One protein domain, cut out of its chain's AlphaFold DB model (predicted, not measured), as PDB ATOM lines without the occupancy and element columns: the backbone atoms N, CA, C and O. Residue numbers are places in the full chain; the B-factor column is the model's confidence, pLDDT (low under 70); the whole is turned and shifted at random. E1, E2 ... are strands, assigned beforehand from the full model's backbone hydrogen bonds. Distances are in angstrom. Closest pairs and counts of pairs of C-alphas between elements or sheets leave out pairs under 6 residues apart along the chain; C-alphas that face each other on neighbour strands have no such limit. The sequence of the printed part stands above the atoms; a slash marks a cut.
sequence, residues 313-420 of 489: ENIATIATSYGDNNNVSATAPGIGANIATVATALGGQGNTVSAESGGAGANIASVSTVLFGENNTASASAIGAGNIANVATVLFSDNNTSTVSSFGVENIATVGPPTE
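This is residues 313 to 420 of the 489 residues of an uncharacterized protein of Mycobacterium pseudoshottsii JCM 15466 (UniProt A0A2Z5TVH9). The chain is wound in stacked, flattened turns, a narrow solenoid with two nearly flat parallel sheets as its long walls, face to face. Each turn runs along one wall, bends at a tight or short link and returns along the other; residues 416 to 420 trail off from the last turn. The printed part has 108 residues with nine named strands, E1 to E9 in chain order, and no named helix: the class is all strand. The strand orders are E1 E3 E5 E7 E9 and E2 E4 E6 E8, both all parallel. The whole is compact, with a radius of gyration of the C-alphas of 13.3 A, and flat, spanning 36 by 27 by 14 A.

E1, residues 314 to 321, is an edge strand of the first sheet, and E2, residues 327 to 332, an edge strand of the second; their closest C-alphas, Ala 319 and Ala 330, are 5.3 A apart. E3, residues 338 to 345, is parallel to E1, with N 315 and O 338 2.8 A apart, within hydrogen-bond range. E4, residues 352 to 359, is parallel to E2, with N 328 and O 352 at 2.8 A. E5, residues 363 to 370, is parallel to E3, with N 339 and O 363 at 2.9 A. E6, residues 377 to 384, is parallel to E4, with N 353 and O 377 at 2.8 A. E7, residues 387 to 394, is parallel to E5, with N 364 and O 387 at 2.8 A. E8, residues 401 to 408, is parallel to E6, with N 378 and O 401 at 2.9 A. E9, residues 412 to 415, is parallel to E7, with N 413 and O 388 at 2.8 A. The sheets form a sandwich, two sheets face to face, with 7.0 A between the centres of the facing parts and best planes 4 degrees apart. E1 and E9 are apart.

E1 begins at C-alpha 314 (197.249, 240.480, 205.652) and is 23.8 A long. E2 is 16.8 A, E3 23.7 A, E4 23.6 A, E5 23.5 A, E6 23.5 A, E7 23.6 A and E8 23.6 A. E9, 10.3 A, ends at C-alpha 415 (192.443, 227.050, 223.638).

The C-alphas farthest apart, Glu 313 and Asp 398, are 39.1 A from each other. The printed part has no cut and no long link. Outside the named strands, residues 373 to 374 pair with residues 397 to 398, parallel. Mean pLDDT of the printed part is 89.0; residues 417 to 420 are under 70.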
ATOM      1  N   GLU A 313     198.448 245.200 205.765       91.12
ATOM      2  CA  GLU A 313     197.429 244.314 205.169       91.12
ATOM      3  C   GLU A 313     197.417 242.920 205.831       91.12
ATOM      4  O   GLU A 313     197.465 242.827 207.055       91.12
ATOM      5  N   ASN A 314     197.271 241.823 205.077       93.19
ATOM      6  CA  ASN A 314     197.249 240.480 205.652       93.19
ATOM      7  C   ASN A 314     198.668 240.008 205.960       93.19
ATOM      8  O   ASN A 314     199.562 240.134 205.127       93.19
ATOM      9  N   ILE A 315     198.861 239.430 207.139       94.81
ATOM     10  CA  ILE A 315     200.153 238.941 207.607       94.81
ATOM     11  C   ILE A 315     200.015 237.469 207.982       94.81
ATOM     12  O   ILE A 315     199.161 237.112 208.793       94.81
ATOM     13  N   ALA A 316     200.882 236.631 207.425       96.25
ATOM     14  CA  ALA A 316     201.064 235.244 207.819       96.25
ATOM     15  C   ALA A 316     202.530 235.019 208.196       96.25
ATOM     16  O   ALA A 316     203.412 235.198 207.361       96.25
ATOM     17  N   THR A 317     202.803 234.608 209.432       98.06
ATOM     18  CA  THR A 317     204.143 234.167 209.835       98.06
ATOM     19  C   THR A 317     204.100 232.729 210.314       98.06
ATOM     20  O   THR A 317     203.245 232.351 211.114       98.06
ATOM     21  N   ILE A 318     204.992 231.902 209.778       98.62
ATOM     22  CA  ILE A 318     205.027 230.463 210.024       98.62
ATOM     23  C   ILE A 318     206.453 230.065 210.382       98.62
ATOM     24  O   ILE A 318     207.360 230.177 209.564       98.62
ATOM     25  N   ALA A 319     206.652 229.555 211.590       98.62
ATOM     26  CA  ALA A 319     207.915 228.982 212.029       98.62
ATOM     27  C   ALA A 319     207.723 227.497 212.344       98.62
ATOM     28  O   ALA A 319     206.789 227.127 213.056       98.62
ATOM     29  N   THR A 320     208.578 226.629 211.804       98.12
ATOM     30  CA  THR A 320     208.500 225.181 212.040       98.12
ATOM     31  C   THR A 320     209.872 224.589 212.322       98.12
ATOM     32  O   THR A 320     210.800 224.807 211.546       98.12
ATOM     33  N   SER A 321     209.984 223.780 213.375       96.94
ATOM     34  CA  SER A 321     211.150 222.916 213.586       96.94
ATOM     35  C   SER A 321     210.761 221.461 213.831       96.94
ATOM     36  O   SER A 321     209.664 221.189 214.310       96.94
ATOM     37  N   TYR A 322     211.653 220.520 213.527       95.06
ATOM     38  CA  TYR A 322     211.523 219.104 213.893       95.06
ATOM     39  C   TYR A 322     212.780 218.652 214.633       95.06
ATOM     40  O   TYR A 322     213.851 218.754 214.040       95.06
ATOM     41  N   GLY A 323     212.634 218.081 215.835       92.56
ATOM     42  CA  GLY A 323     213.717 217.505 216.648       92.56
ATOM     43  C   GLY A 323     213.774 218.076 218.068       92.56
ATOM     44  O   GLY A 323     212.828 218.724 218.515       92.56
ATOM     45  N   ASP A 324     214.878 217.854 218.775       94.25
ATOM     46  CA  ASP A 324     215.040 218.245 220.180       94.25
ATOM     47  C   ASP A 324     215.606 219.663 220.343       94.25
ATOM     48  O   ASP A 324     216.376 220.150 219.512       94.25
ATOM     49  N   ASN A 325     215.281 220.296 221.473       95.88
ATOM     50  CA  ASN A 325     215.846 221.560 221.953       95.88
ATOM     51  C   ASN A 325     215.747 222.717 220.948       95.88
ATOM     52  O   ASN A 325     216.636 223.565 220.869       95.88
ATOM     53  N   ASN A 326     214.684 222.755 220.148       96.56
ATOM     54  CA  ASN A 326     214.491 223.816 219.173       96.56
ATOM     55  C   ASN A 326     213.828 225.044 219.800       96.56
ATOM     56  O   ASN A 326     212.936 224.937 220.642       96.56
ATOM     57  N   ASN A 327     214.215 226.216 219.310       98.00
ATOM     58  CA  ASN A 327     213.546 227.480 219.558       98.00
ATOM     59  C   ASN A 327     212.770 227.899 218.302       98.00
ATOM     60  O   ASN A 327     213.358 228.172 217.257       98.00
ATOM     61  N   VAL A 328     211.446 227.930 218.388       98.44
ATOM     62  CA  VAL A 328     210.546 228.208 217.265       98.44
ATOM     63  C   VAL A 328     209.718 229.440 217.594       98.44
ATOM     64  O   VAL A 328     208.974 229.441 218.571       98.44
ATOM     65  N   SER A 329     209.820 230.489 216.783       98.50
ATOM     66  CA  SER A 329     209.142 231.759 217.036       98.50
ATOM     67  C   SER A 329     208.485 232.312 215.778       98.50
ATOM     68  O   SER A 329     209.143 232.518 214.762       98.50
ATOM     69  N   ALA A 330     207.184 232.581 215.849       98.56
ATOM     70  CA  ALA A 330     206.439 233.287 214.812       98.56
ATOM     71  C   ALA A 330     205.848 234.569 215.402       98.56
ATOM     72  O   ALA A 330     205.071 234.518 216.356       98.56
ATOM     73  N   THR A 331     206.203 235.724 214.841       97.31
ATOM     74  CA  THR A 331     205.825 237.037 215.385       97.31
ATOM     75  C   THR A 331     205.223 237.944 214.319       97.31
ATOM     76  O   THR A 331     205.652 237.937 213.168       97.31
ATOM     77  N   ALA A 332     204.214 238.732 214.683       94.56
ATOM     78  CA  ALA A 332     203.639 239.747 213.803       94.56
ATOM     79  C   ALA A 332     203.064 240.925 214.607       94.56
ATOM     80  O   ALA A 332     201.863 240.946 214.877       94.56
ATOM     81  N   PRO A 333     203.886 241.914 215.008       84.50
ATOM     82  CA  PRO A 333     203.441 243.082 215.780       84.50
ATOM     83  C   PRO A 333     202.797 244.208 214.930       84.50
ATOM     84  O   PRO A 333     202.829 245.372 215.326       84.50
ATOM     85  N   GLY A 334     202.264 243.898 213.743       73.31
ATOM     86  CA  GLY A 334     201.780 244.886 212.765       73.31
ATOM     87  C   GLY A 334     200.447 245.558 213.093       73.31
ATOM     88  O   GLY A 334     199.877 245.392 214.155       73.31
ATOM     89  N   ILE A 335     199.915 246.340 212.156       79.19
ATOM     90  CA  ILE A 335     198.524 246.845 212.205       79.19
ATOM     91  C   ILE A 335     197.662 246.159 211.140       79.19
ATOM     92  O   ILE A 335     196.662 246.715 210.693       79.19
ATOM     93  N   GLY A 336     198.096 244.965 210.726       76.12
ATOM     94  CA  GLY A 336     197.551 244.210 209.610       76.12
ATOM     95  C   GLY A 336     196.053 243.943 209.712       76.12
ATOM     96  O   GLY A 336     195.544 243.720 210.803       76.12
ATOM     97  N   ALA A 337     195.351 243.923 208.579       85.06
ATOM     98  CA  ALA A 337     193.916 243.648 208.502       85.06
ATOM     99  C   ALA A 337     193.547 242.250 209.031       85.06
ATOM    100  O   ALA A 337     192.609 242.123 209.818       85.06
ATOM    101  N   ASN A 338     194.289 241.214 208.627       91.88
ATOM    102  CA  ASN A 338     194.209 239.875 209.213       91.88
ATOM    103  C   ASN A 338     195.620 239.390 209.543       91.88
ATOM    104  O   ASN A 338     196.510 239.487 208.701       91.88
ATOM    105  N   ILE A 339     195.821 238.861 210.744       94.06
ATOM    106  CA  ILE A 339     197.127 238.403 211.222       94.06
ATOM    107  C   ILE A 339     197.011 236.938 211.631       94.06
ATOM    108  O   ILE A 339     196.148 236.589 212.432       94.06
ATOM    109  N   ALA A 340     197.884 236.090 211.095       95.25
ATOM    110  CA  ALA A 340     198.022 234.693 211.479       95.25
ATOM    111  C   ALA A 340     199.488 234.395 211.804       95.25
ATOM    112  O   ALA A 340     200.349 234.488 210.933       95.25
ATOM    113  N   THR A 341     199.770 234.016 213.046       97.38
ATOM    114  CA  THR A 341     201.099 233.569 213.467       97.38
ATOM    115  C   THR A 341     201.036 232.115 213.903       97.38
ATOM    116  O   THR A 341     200.190 231.731 214.710       97.38
ATOM    117  N   VAL A 342     201.894 231.278 213.324       98.25
ATOM    118  CA  VAL A 342     201.911 229.831 213.550       98.25
ATOM    119  C   VAL A 342     203.332 229.393 213.865       98.25
ATOM    120  O   VAL A 342     204.213 229.473 213.019       98.25
ATOM    121  N   ALA A 343     203.553 228.888 215.070       98.38
ATOM    122  CA  ALA A 343     204.813 228.295 215.486       98.38
ATOM    123  C   ALA A 343     204.586 226.818 215.818       98.38
ATOM    124  O   ALA A 343     203.684 226.479 216.584       98.38
ATOM    125  N   THR A 344     205.369 225.926 215.215       97.25
ATOM    126  CA  THR A 344     205.208 224.476 215.384       97.25
ATOM    127  C   THR A 344     206.541 223.786 215.654       97.25
ATOM    128  O   THR A 344     207.475 223.911 214.867       97.25
ATOM    129  N   ALA A 345     206.608 222.987 216.717       95.56
ATOM    130  CA  ALA A 345     207.632 221.958 216.869       95.56
ATOM    131  C   ALA A 345     207.028 220.574 216.599       95.56
ATOM    132  O   ALA A 345     206.113 220.102 217.286       95.56
ATOM    133  N   LEU A 346     207.548 219.916 215.571       91.31
ATOM    134  CA  LEU A 346     207.220 218.550 215.203       91.31
ATOM    135  C   LEU A 346     208.118 217.604 215.996       91.31
ATOM    136  O   LEU A 346     209.079 217.050 215.470       91.31
ATOM    137  N   GLY A 347     207.787 217.433 217.270       80.31
ATOM    138  CA  GLY A 347     208.438 216.443 218.109       80.31
ATOM    139  C   GLY A 347     209.639 216.908 218.894       80.31
ATOM    140  O   GLY A 347     210.129 218.009 218.684       80.31
ATOM    141  N   GLY A 348     210.118 216.004 219.743       83.62
ATOM    142  CA  GLY A 348     211.348 216.147 220.505       83.62
ATOM    143  C   GLY A 348     211.160 216.731 221.902       83.62
ATOM    144  O   GLY A 348     210.069 217.148 222.294       83.62
ATOM    145  N   GLN A 349     212.232 216.716 222.681       91.25
ATOM    146  CA  GLN A 349     212.266 217.209 224.055       91.25
ATOM    147  C   GLN A 349     212.862 218.615 224.150       91.25
ATOM    148  O   GLN A 349     213.728 218.976 223.360       91.25
ATOM    149  N   GLY A 350     212.433 219.401 225.140       93.12
ATOM    150  CA  GLY A 350     213.056 220.694 225.456       93.12
ATOM    151  C   GLY A 350     212.801 221.808 224.434       93.12
ATOM    152  O   GLY A 350     213.538 222.793 224.403       93.12
ATOM    153  N   ASN A 351     211.781 221.679 223.586       96.12
ATOM    154  CA  ASN A 351     211.444 222.706 222.607       96.12
ATOM    155  C   ASN A 351     210.758 223.910 223.262       96.12
ATOM    156  O   ASN A 351     209.902 223.768 224.137       96.12
ATOM    157  N   THR A 352     211.076 225.102 222.766       96.81
ATOM    158  CA  THR A 352     210.390 226.354 223.096       96.81
ATOM    159  C   THR A 352     209.699 226.878 221.845       96.81
ATOM    160  O   THR A 352     210.353 227.134 220.839       96.81
ATOM    161  N   VAL A 353     208.376 227.019 221.889       97.81
ATOM    162  CA  VAL A 353     207.548 227.395 220.738       97.81
ATOM    163  C   VAL A 353     206.672 228.590 221.100       97.81
ATOM    164  O   VAL A 353     205.773 228.464 221.930       97.81
ATOM    165  N   SER A 354     206.885 229.738 220.456       97.94
ATOM    166  CA  SER A 354     206.101 230.957 220.683       97.94
ATOM    167  C   SER A 354     205.437 231.465 219.407       97.94
ATOM    168  O   SER A 354     206.083 231.611 218.372       97.94
ATOM    169  N   ALA A 355     204.144 231.769 219.494       98.06
ATOM    170  CA  ALA A 355     203.400 232.480 218.464       98.06
ATOM    171  C   ALA A 355     202.836 233.775 219.051       98.06
ATOM    172  O   ALA A 355     202.018 233.745 219.974       98.06
ATOM    173  N   GLU A 356     203.258 234.914 218.514       96.44
ATOM    174  CA  GLU A 356     202.891 236.232 219.030       96.44
ATOM    175  C   GLU A 356     202.322 237.096 217.916       96.44
ATOM    176  O   GLU A 356     202.935 237.280 216.867       96.44
ATOM    177  N   SER A 357     201.140 237.646 218.139       93.19
ATOM    178  CA  SER A 357     200.510 238.578 217.214       93.19
ATOM    179  C   SER A 357     200.118 239.867 217.924       93.19
ATOM    180  O   SER A 357     199.762 239.899 219.102       93.19
ATOM    181  N   GLY A 358     200.198 240.972 217.201       86.31
ATOM    182  CA  GLY A 358     199.817 242.283 217.693       86.31
ATOM    183  C   GLY A 358     199.194 243.085 216.569       86.31
ATOM    184  O   GLY A 358     199.648 242.965 215.437       86.31
ATOM    185  N   GLY A 359     198.169 243.888 216.865       79.06
ATOM    186  CA  GLY A 359     197.697 244.900 215.927       79.06
ATOM    187  C   GLY A 359     196.279 245.413 216.104       79.06
ATOM    188  O   GLY A 359     195.472 244.892 216.861       79.06
ATOM    189  N   ALA A 360     195.947 246.448 215.337       75.38
ATOM    190  CA  ALA A 360     194.582 246.971 215.229       75.38
ATOM    191  C   ALA A 360     193.709 246.183 214.225       75.38
ATOM    192  O   ALA A 360     192.647 246.662 213.833       75.38
ATOM    193  N   GLY A 361     194.174 245.006 213.794       71.25
ATOM    194  CA  GLY A 361     193.542 244.178 212.772       71.25
ATOM    195  C   GLY A 361     192.143 243.687 213.109       71.25
ATOM    196  O   GLY A 361     191.754 243.643 214.274       71.25
ATOM    197  N   ALA A 362     191.411 243.278 212.071       81.31
ATOM    198  CA  ALA A 362     190.053 242.748 212.164       81.31
ATOM    199  C   ALA A 362     190.013 241.313 212.711       81.31
ATOM    200  O   ALA A 362     189.148 240.997 213.523       81.31
ATOM    201  N   ASN A 363     190.942 240.447 212.286       90.88
ATOM    202  CA  ASN A 363     191.074 239.089 212.819       90.88
ATOM    203  C   ASN A 363     192.538 238.769 213.120       90.88
ATOM    204  O   ASN A 363     193.415 239.005 212.292       90.88
ATOM    205  N   ILE A 364     192.785 238.209 214.295       93.00
ATOM    206  CA  ILE A 364     194.110 237.896 214.809       93.00
ATOM    207  C   ILE A 364     194.100 236.450 215.301       93.00
ATOM    208  O   ILE A 364     193.268 236.076 216.130       93.00
ATOM    209  N   ALA A 365     195.020 235.639 214.794       93.81
ATOM    210  CA  ALA A 365     195.197 234.256 215.196       93.81
ATOM    211  C   ALA A 365     196.654 233.983 215.575       93.81
ATOM    212  O   ALA A 365     197.560 234.269 214.794       93.81
ATOM    213  N   SER A 366     196.865 233.381 216.745       96.31
ATOM    214  CA  SER A 366     198.178 232.898 217.177       96.31
ATOM    215  C   SER A 366     198.104 231.445 217.600       96.31
ATOM    216  O   SER A 366     197.370 231.088 218.521       96.31
ATOM    217  N   VAL A 367     198.874 230.601 216.924       97.19
ATOM    218  CA  VAL A 367     198.895 229.156 217.131       97.19
ATOM    219  C   VAL A 367     200.312 228.722 217.459       97.19
ATOM    220  O   VAL A 367     201.199 228.801 216.618       97.19
ATOM    221  N   SER A 368     200.516 228.239 218.677       97.00
ATOM    222  CA  SER A 368     201.738 227.563 219.099       97.00
ATOM    223  C   SER A 368     201.429 226.094 219.353       97.00
ATOM    224  O   SER A 368     200.467 225.754 220.049       97.00
ATOM    225  N   THR A 369     202.191 225.197 218.740       94.81
ATOM    226  CA  THR A 369     201.913 223.762 218.819       94.81
ATOM    227  C   THR A 369     203.187 222.941 218.957       94.81
ATOM    228  O   THR A 369     204.147 223.115 218.210       94.81
ATOM    229  N   VAL A 370     203.156 221.978 219.877       93.25
ATOM    230  CA  VAL A 370     204.137 220.894 219.992       93.25
ATOM    231  C   VAL A 370     203.404 219.556 219.882       93.25
ATOM    232  O   VAL A 370     202.424 219.324 220.592       93.25
ATOM    233  N   LEU A 371     203.836 218.677 218.973       87.81
ATOM    234  CA  LEU A 371     203.095 217.440 218.671       87.81
ATOM    235  C   LEU A 371     203.437 216.229 219.560       87.81
ATOM    236  O   LEU A 371     202.541 215.424 219.792       87.81
ATOM    237  N   PHE A 372     204.695 216.045 219.970       84.00
ATOM    238  CA  PHE A 372     205.164 214.917 220.798       84.00
ATOM    239  C   PHE A 372     206.467 215.284 221.533       84.00
ATOM    240  O   PHE A 372     207.191 216.162 221.068       84.00
ATOM    241  N   GLY A 373     206.781 214.593 222.636       84.06
ATOM    242  CA  GLY A 373     208.034 214.730 223.394       84.06
ATOM    243  C   GLY A 373     207.843 215.127 224.860       84.06
ATOM    244  O   GLY A 373     206.780 214.916 225.425       84.06
ATOM    245  N   GLU A 374     208.870 215.666 225.515       89.44
ATOM    246  CA  GLU A 374     208.809 216.037 226.940       89.44
ATOM    247  C   GLU A 374     209.467 217.391 227.211       89.44
ATOM    248  O   GLU A 374     210.339 217.832 226.465       89.44
ATOM    249  N   ASN A 375     209.103 218.038 228.322       92.25
ATOM    250  CA  ASN A 375     209.715 219.302 228.763       92.25
ATOM    251  C   ASN A 375     209.591 220.436 227.734       92.25
ATOM    252  O   ASN A 375     210.453 221.311 227.646       92.25
ATOM    253  N   ASN A 376     208.527 220.417 226.935       93.62
ATOM    254  CA  ASN A 376     208.290 221.421 225.913       93.62
ATOM    255  C   ASN A 376     207.474 222.594 226.461       93.62
ATOM    256  O   ASN A 376     206.616 222.437 227.335       93.62
ATOM    257  N   THR A 377     207.701 223.773 225.890       94.31
ATOM    258  CA  THR A 377     206.933 224.987 226.168       94.31
ATOM    259  C   THR A 377     206.243 225.466 224.899       94.31
ATOM    260  O   THR A 377     206.902 225.703 223.890       94.31
ATOM    261  N   ALA A 378     204.926 225.645 224.963       95.38
ATOM    262  CA  ALA A 378     204.123 226.284 223.927       95.38
ATOM    263  C   ALA A 378     203.471 227.561 224.483       95.38
ATOM    264  O   ALA A 378     202.742 227.516 225.475       95.38
ATOM    265  N   SER A 379     203.709 228.707 223.855       96.69
ATOM    266  CA  SER A 379     203.084 229.983 224.206       96.69
ATOM    267  C   SER A 379     202.404 230.618 223.003       96.69
ATOM    268  O   SER A 379     203.004 230.761 221.942       96.69
ATOM    269  N   ALA A 380     201.150 231.031 223.171       96.62
ATOM    270  CA  ALA A 380     200.435 231.834 222.186       96.62
ATOM    271  C   ALA A 380     199.951 233.137 222.827       96.62
ATOM    272  O   ALA A 380     199.213 233.107 223.818       96.62
ATOM    273  N   SER A 381     200.337 234.279 222.258       94.50
ATOM    274  CA  SER A 381     199.870 235.591 222.705       94.50
ATOM    275  C   SER A 381     199.306 236.421 221.561       94.50
ATOM    276  O   SER A 381     199.804 236.373 220.439       94.50
ATOM    277  N   ALA A 382     198.257 237.189 221.854       92.06
ATOM    278  CA  ALA A 382     197.707 238.151 220.911       92.06
ATOM    279  C   ALA A 382     197.241 239.422 221.613       92.06
ATOM    280  O   ALA A 382     196.576 239.362 222.653       92.06
ATOM    281  N   ILE A 383     197.537 240.571 221.014       89.56
ATOM    282  CA  ILE A 383     197.041 241.877 221.453       89.56
ATOM    283  C   ILE A 383     196.370 242.561 220.268       89.56
ATOM    284  O   ILE A 383     197.028 242.823 219.265       89.56
ATOM    285  N   GLY A 384     195.093 242.925 220.371       86.06
ATOM    286  CA  GLY A 384     194.490 243.704 219.298       86.06
ATOM    287  C   GLY A 384     193.041 244.120 219.442       86.06
ATOM    288  O   GLY A 384     192.378 243.834 220.434       86.06
ATOM    289  N   ALA A 385     192.568 244.872 218.450       84.19
ATOM    290  CA  ALA A 385     191.235 245.467 218.484       84.19
ATOM    291  C   ALA A 385     190.129 244.528 217.965       84.19
ATOM    292  O   ALA A 385     189.014 244.595 218.470       84.19
ATOM    293  N   GLY A 386     190.434 243.669 216.988       85.69
ATOM    294  CA  GLY A 386     189.467 242.767 216.360       85.69
ATOM    295  C   GLY A 386     189.260 241.429 217.074       85.69
ATOM    296  O   GLY A 386     189.557 241.274 218.263       85.69
ATOM    297  N   ASN A 387     188.757 240.441 216.327       90.19
ATOM    298  CA  ASN A 387     188.553 239.075 216.811       90.19
ATOM    299  C   ASN A 387     189.898 238.382 217.059       90.19
ATOM    300  O   ASN A 387     190.757 238.378 216.181       90.19
ATOM    301  N   ILE A 388     190.055 237.740 218.215       91.75
ATOM    302  CA  ILE A 388     191.278 237.046 218.625       91.75
ATOM    303  C   ILE A 388     191.004 235.548 218.782       91.75
ATOM    304  O   ILE A 388     190.076 235.155 219.492       91.75
ATOM    305  N   ALA A 389     191.845 234.714 218.172       93.00
ATOM    306  CA  ALA A 389     191.843 233.263 218.322       93.00
ATOM    307  C   ALA A 389     193.249 232.748 218.661       93.00
ATOM    308  O   ALA A 389     194.110 232.656 217.787       93.00
ATOM    309  N   ASN A 390     193.471 232.363 219.917       92.81
ATOM    310  CA  ASN A 390     194.767 231.856 220.361       92.81
ATOM    311  C   ASN A 390     194.702 230.385 220.746       92.81
ATOM    312  O   ASN A 390     193.818 229.959 221.491       92.81
ATOM    313  N   VAL A 391     195.680 229.621 220.279       93.56
ATOM    314  CA  VAL A 391     195.814 228.196 220.559       93.56
ATOM    315  C   VAL A 391     197.245 227.932 220.994       93.56
ATOM    316  O   VAL A 391     198.167 228.176 220.226       93.56
ATOM    317  N   ALA A 392     197.434 227.414 222.204       93.00
ATOM    318  CA  ALA A 392     198.709 226.840 222.617       93.00
ATOM    319  C   ALA A 392     198.477 225.389 223.025       93.00
ATOM    320  O   ALA A 392     197.755 225.100 223.984       93.00
ATOM    321  N   THR A 393     199.063 224.451 222.294       90.50
ATOM    322  CA  THR A 393     198.831 223.024 222.518       90.50
ATOM    323  C   THR A 393     200.136 222.260 222.577       90.50
ATOM    324  O   THR A 393     201.050 222.467 221.784       90.50
ATOM    325  N   VAL A 394     200.189 221.332 223.526       84.00
ATOM    326  CA  VAL A 394     201.205 220.288 223.570       84.00
ATOM    327  C   VAL A 394     200.458 218.965 223.630       84.00
ATOM    328  O   VAL A 394     199.611 218.766 224.501       84.00
ATOM    329  N   LEU A 395     200.682 218.114 222.638       83.50
ATOM    330  CA  LEU A 395     199.956 216.860 222.435       83.50
ATOM    331  C   LEU A 395     200.884 215.679 222.732       83.50
ATOM    332  O   LEU A 395     202.087 215.794 222.547       83.50
ATOM    333  N   PHE A 396     200.334 214.552 223.194       78.25
ATOM    334  CA  PHE A 396     201.054 213.271 223.338       78.25
ATOM    335  C   PHE A 396     202.413 213.361 224.068       78.25
ATOM    336  O   PHE A 396     203.413 212.838 223.579       78.25
ATOM    337  N   SER A 397     202.458 214.074 225.196       74.00
ATOM    338  CA  SER A 397     203.709 214.514 225.820       74.00
ATOM    339  C   SER A 397     203.569 214.680 227.343       74.00
ATOM    340  O   SER A 397     202.501 215.089 227.806       74.00
ATOM    341  N   ASP A 398     204.665 214.503 228.093       79.25
ATOM    342  CA  ASP A 398     204.733 214.681 229.558       79.25
ATOM    343  C   ASP A 398     205.582 215.908 229.967       79.25
ATOM    344  O   ASP A 398     206.457 216.353 229.225       79.25
ATOM    345  N   ASN A 399     205.318 216.490 231.147       85.69
ATOM    346  CA  ASN A 399     206.046 217.646 231.713       85.69
ATOM    347  C   ASN A 399     206.081 218.912 230.835       85.69
ATOM    348  O   ASN A 399     207.085 219.619 230.780       85.69
ATOM    349  N   ASN A 400     204.980 219.224 230.152       87.38
ATOM    350  CA  ASN A 400     204.930 220.362 229.234       87.38
ATOM    351  C   ASN A 400     204.223 221.566 229.835       87.38
ATOM    352  O   ASN A 400     203.265 221.438 230.597       87.38
ATOM    353  N   THR A 401     204.655 222.742 229.399       90.12
ATOM    354  CA  THR A 401     204.010 224.007 229.723       90.12
ATOM    355  C   THR A 401     203.279 224.522 228.494       90.12
ATOM    356  O   THR A 401     203.858 224.638 227.418       90.12
ATOM    357  N   SER A 402     202.002 224.858 228.653       91.19
ATOM    358  CA  SER A 402     201.248 225.570 227.630       91.19
ATOM    359  C   SER A 402     200.625 226.825 228.218       91.19
ATOM    360  O   SER A 402     199.983 226.774 229.269       91.19
ATOM    361  N   THR A 403     200.827 227.955 227.547       92.94
ATOM    362  CA  THR A 403     200.342 229.261 227.992       92.94
ATOM    363  C   THR A 403     199.629 229.983 226.866       92.94
ATOM    364  O   THR A 403     200.094 230.037 225.729       92.94
ATOM    365  N   VAL A 404     198.477 230.565 227.195       91.94
ATOM    366  CA  VAL A 404     197.727 231.420 226.280       91.94
ATOM    367  C   VAL A 404     197.447 232.742 226.969       91.94
ATOM    368  O   VAL A 404     196.894 232.766 228.069       91.94
ATOM    369  N   SER A 405     197.781 233.844 226.309       91.50
ATOM    370  CA  SER A 405     197.400 235.187 226.736       91.50
ATOM    371  C   SER A 405     196.707 235.916 225.592       91.50
ATOM    372  O   SER A 405     197.019 235.724 224.423       91.50
ATOM    373  N   SER A 406     195.698 236.718 225.912       89.19
ATOM    374  CA  SER A 406     195.002 237.532 224.918       89.19
ATOM    375  C   SER A 406     194.549 238.838 225.548       89.19
ATOM    376  O   SER A 406     194.106 238.863 226.699       89.19
ATOM    377  N   PHE A 407     194.668 239.924 224.795       86.62
ATOM    378  CA  PHE A 407     194.133 241.224 225.169       86.62
ATOM    379  C   PHE A 407     193.446 241.847 223.961       86.62
ATOM    380  O   PHE A 407     194.098 242.170 222.971       86.62
ATOM    381  N   GLY A 408     192.135 242.048 224.048       84.44
ATOM    382  CA  GLY A 408     191.396 242.721 222.992       84.44
ATOM    383  C   GLY A 408     190.038 243.238 223.423       84.44
ATOM    384  O   GLY A 408     189.665 243.133 224.594       84.44
ATOM    385  N   VAL A 409     189.329 243.858 222.478       83.81
ATOM    386  CA  VAL A 409     188.050 244.542 222.741       83.81
ATOM    387  C   VAL A 409     186.836 243.877 222.085       83.81
ATOM    388  O   VAL A 409     185.714 244.191 222.484       83.81
ATOM    389  N   GLU A 410     187.044 242.957 221.137       87.62
ATOM    390  CA  GLU A 410     185.989 242.186 220.459       87.62
ATOM    391  C   GLU A 410     185.951 240.710 220.920       87.62
ATOM    392  O   GLU A 410     186.129 240.425 222.107       87.62
ATOM    393  N   ASN A 411     185.639 239.760 220.023       89.25
ATOM    394  CA  ASN A 411     185.500 238.346 220.369       89.25
ATOM    395  C   ASN A 411     186.867 237.721 220.650       89.25
ATOM    396  O   ASN A 411     187.786 237.858 219.850       89.25
ATOM    397  N   ILE A 412     186.978 236.980 221.753       90.00
ATOM    398  CA  ILE A 412     188.209 236.294 222.154       90.00
ATOM    399  C   ILE A 412     187.910 234.804 222.333       90.00
ATOM    400  O   ILE A 412     187.051 234.430 223.133       90.00
ATOM    401  N   ALA A 413     188.646 233.963 221.613       90.12
ATOM    402  CA  ALA A 413     188.669 232.517 221.775       90.12
ATOM    403  C   ALA A 413     190.085 232.069 222.153       90.12
ATOM    404  O   ALA A 413     191.051 232.378 221.458       90.12
ATOM    405  N   THR A 414     190.210 231.326 223.250       87.44
ATOM    406  CA  THR A 414     191.483 230.756 223.698       87.44
ATOM    407  C   THR A 414     191.347 229.253 223.897       87.44
ATOM    408  O   THR A 414     190.356 228.771 224.445       87.44
ATOM    409  N   VAL A 415     192.348 228.500 223.443       86.88
ATOM    410  CA  VAL A 415     192.443 227.050 223.638       86.88
ATOM    411  C   VAL A 415     193.822 226.721 224.192       86.88
ATOM    412  O   VAL A 415     194.835 226.932 223.530       86.88
ATOM    413  N   GLY A 416     193.846 226.185 225.409       74.62
ATOM    414  CA  GLY A 416     195.015 225.571 226.032       74.62
ATOM    415  C   GLY A 416     194.638 224.205 226.612       74.62
ATOM    416  O   GLY A 416     193.444 223.942 226.798       74.62
ATOM    417  N   PRO A 417     195.605 223.315 226.896       64.50
ATOM    418  CA  PRO A 417     195.317 222.106 227.654       64.50
ATOM    419  C   PRO A 417     194.736 222.483 229.030       64.50
ATOM    420  O   PRO A 417     195.034 223.565 229.546       64.50
ATOM    421  N   PRO A 418     193.903 221.621 229.639       44.91
ATOM    422  CA  PRO A 418     193.434 221.840 231.001       44.91
ATOM    423  C   PRO A 418     194.650 221.950 231.932       44.91
ATOM    424  O   PRO A 418     195.398 220.995 232.107       44.91
ATOM    425  N   THR A 419     194.892 223.139 232.478       42.75
ATOM    426  CA  THR A 419     196.047 223.429 233.333       42.75
ATOM    427  C   THR A 419     195.790 222.925 234.753       42.75
ATOM    428  O   THR A 419     195.010 223.518 235.496       42.75
ATOM    429  N   GLU A 420     196.510 221.892 235.192       34.22
ATOM    430  CA  GLU A 420     196.755 221.659 236.621       34.22
ATOM    431  C   GLU A 420     197.861 222.607 237.114       34.22
ATOM    432  O   GLU A 420     198.962 222.173 237.413       34.22
TER     433      GLU A 420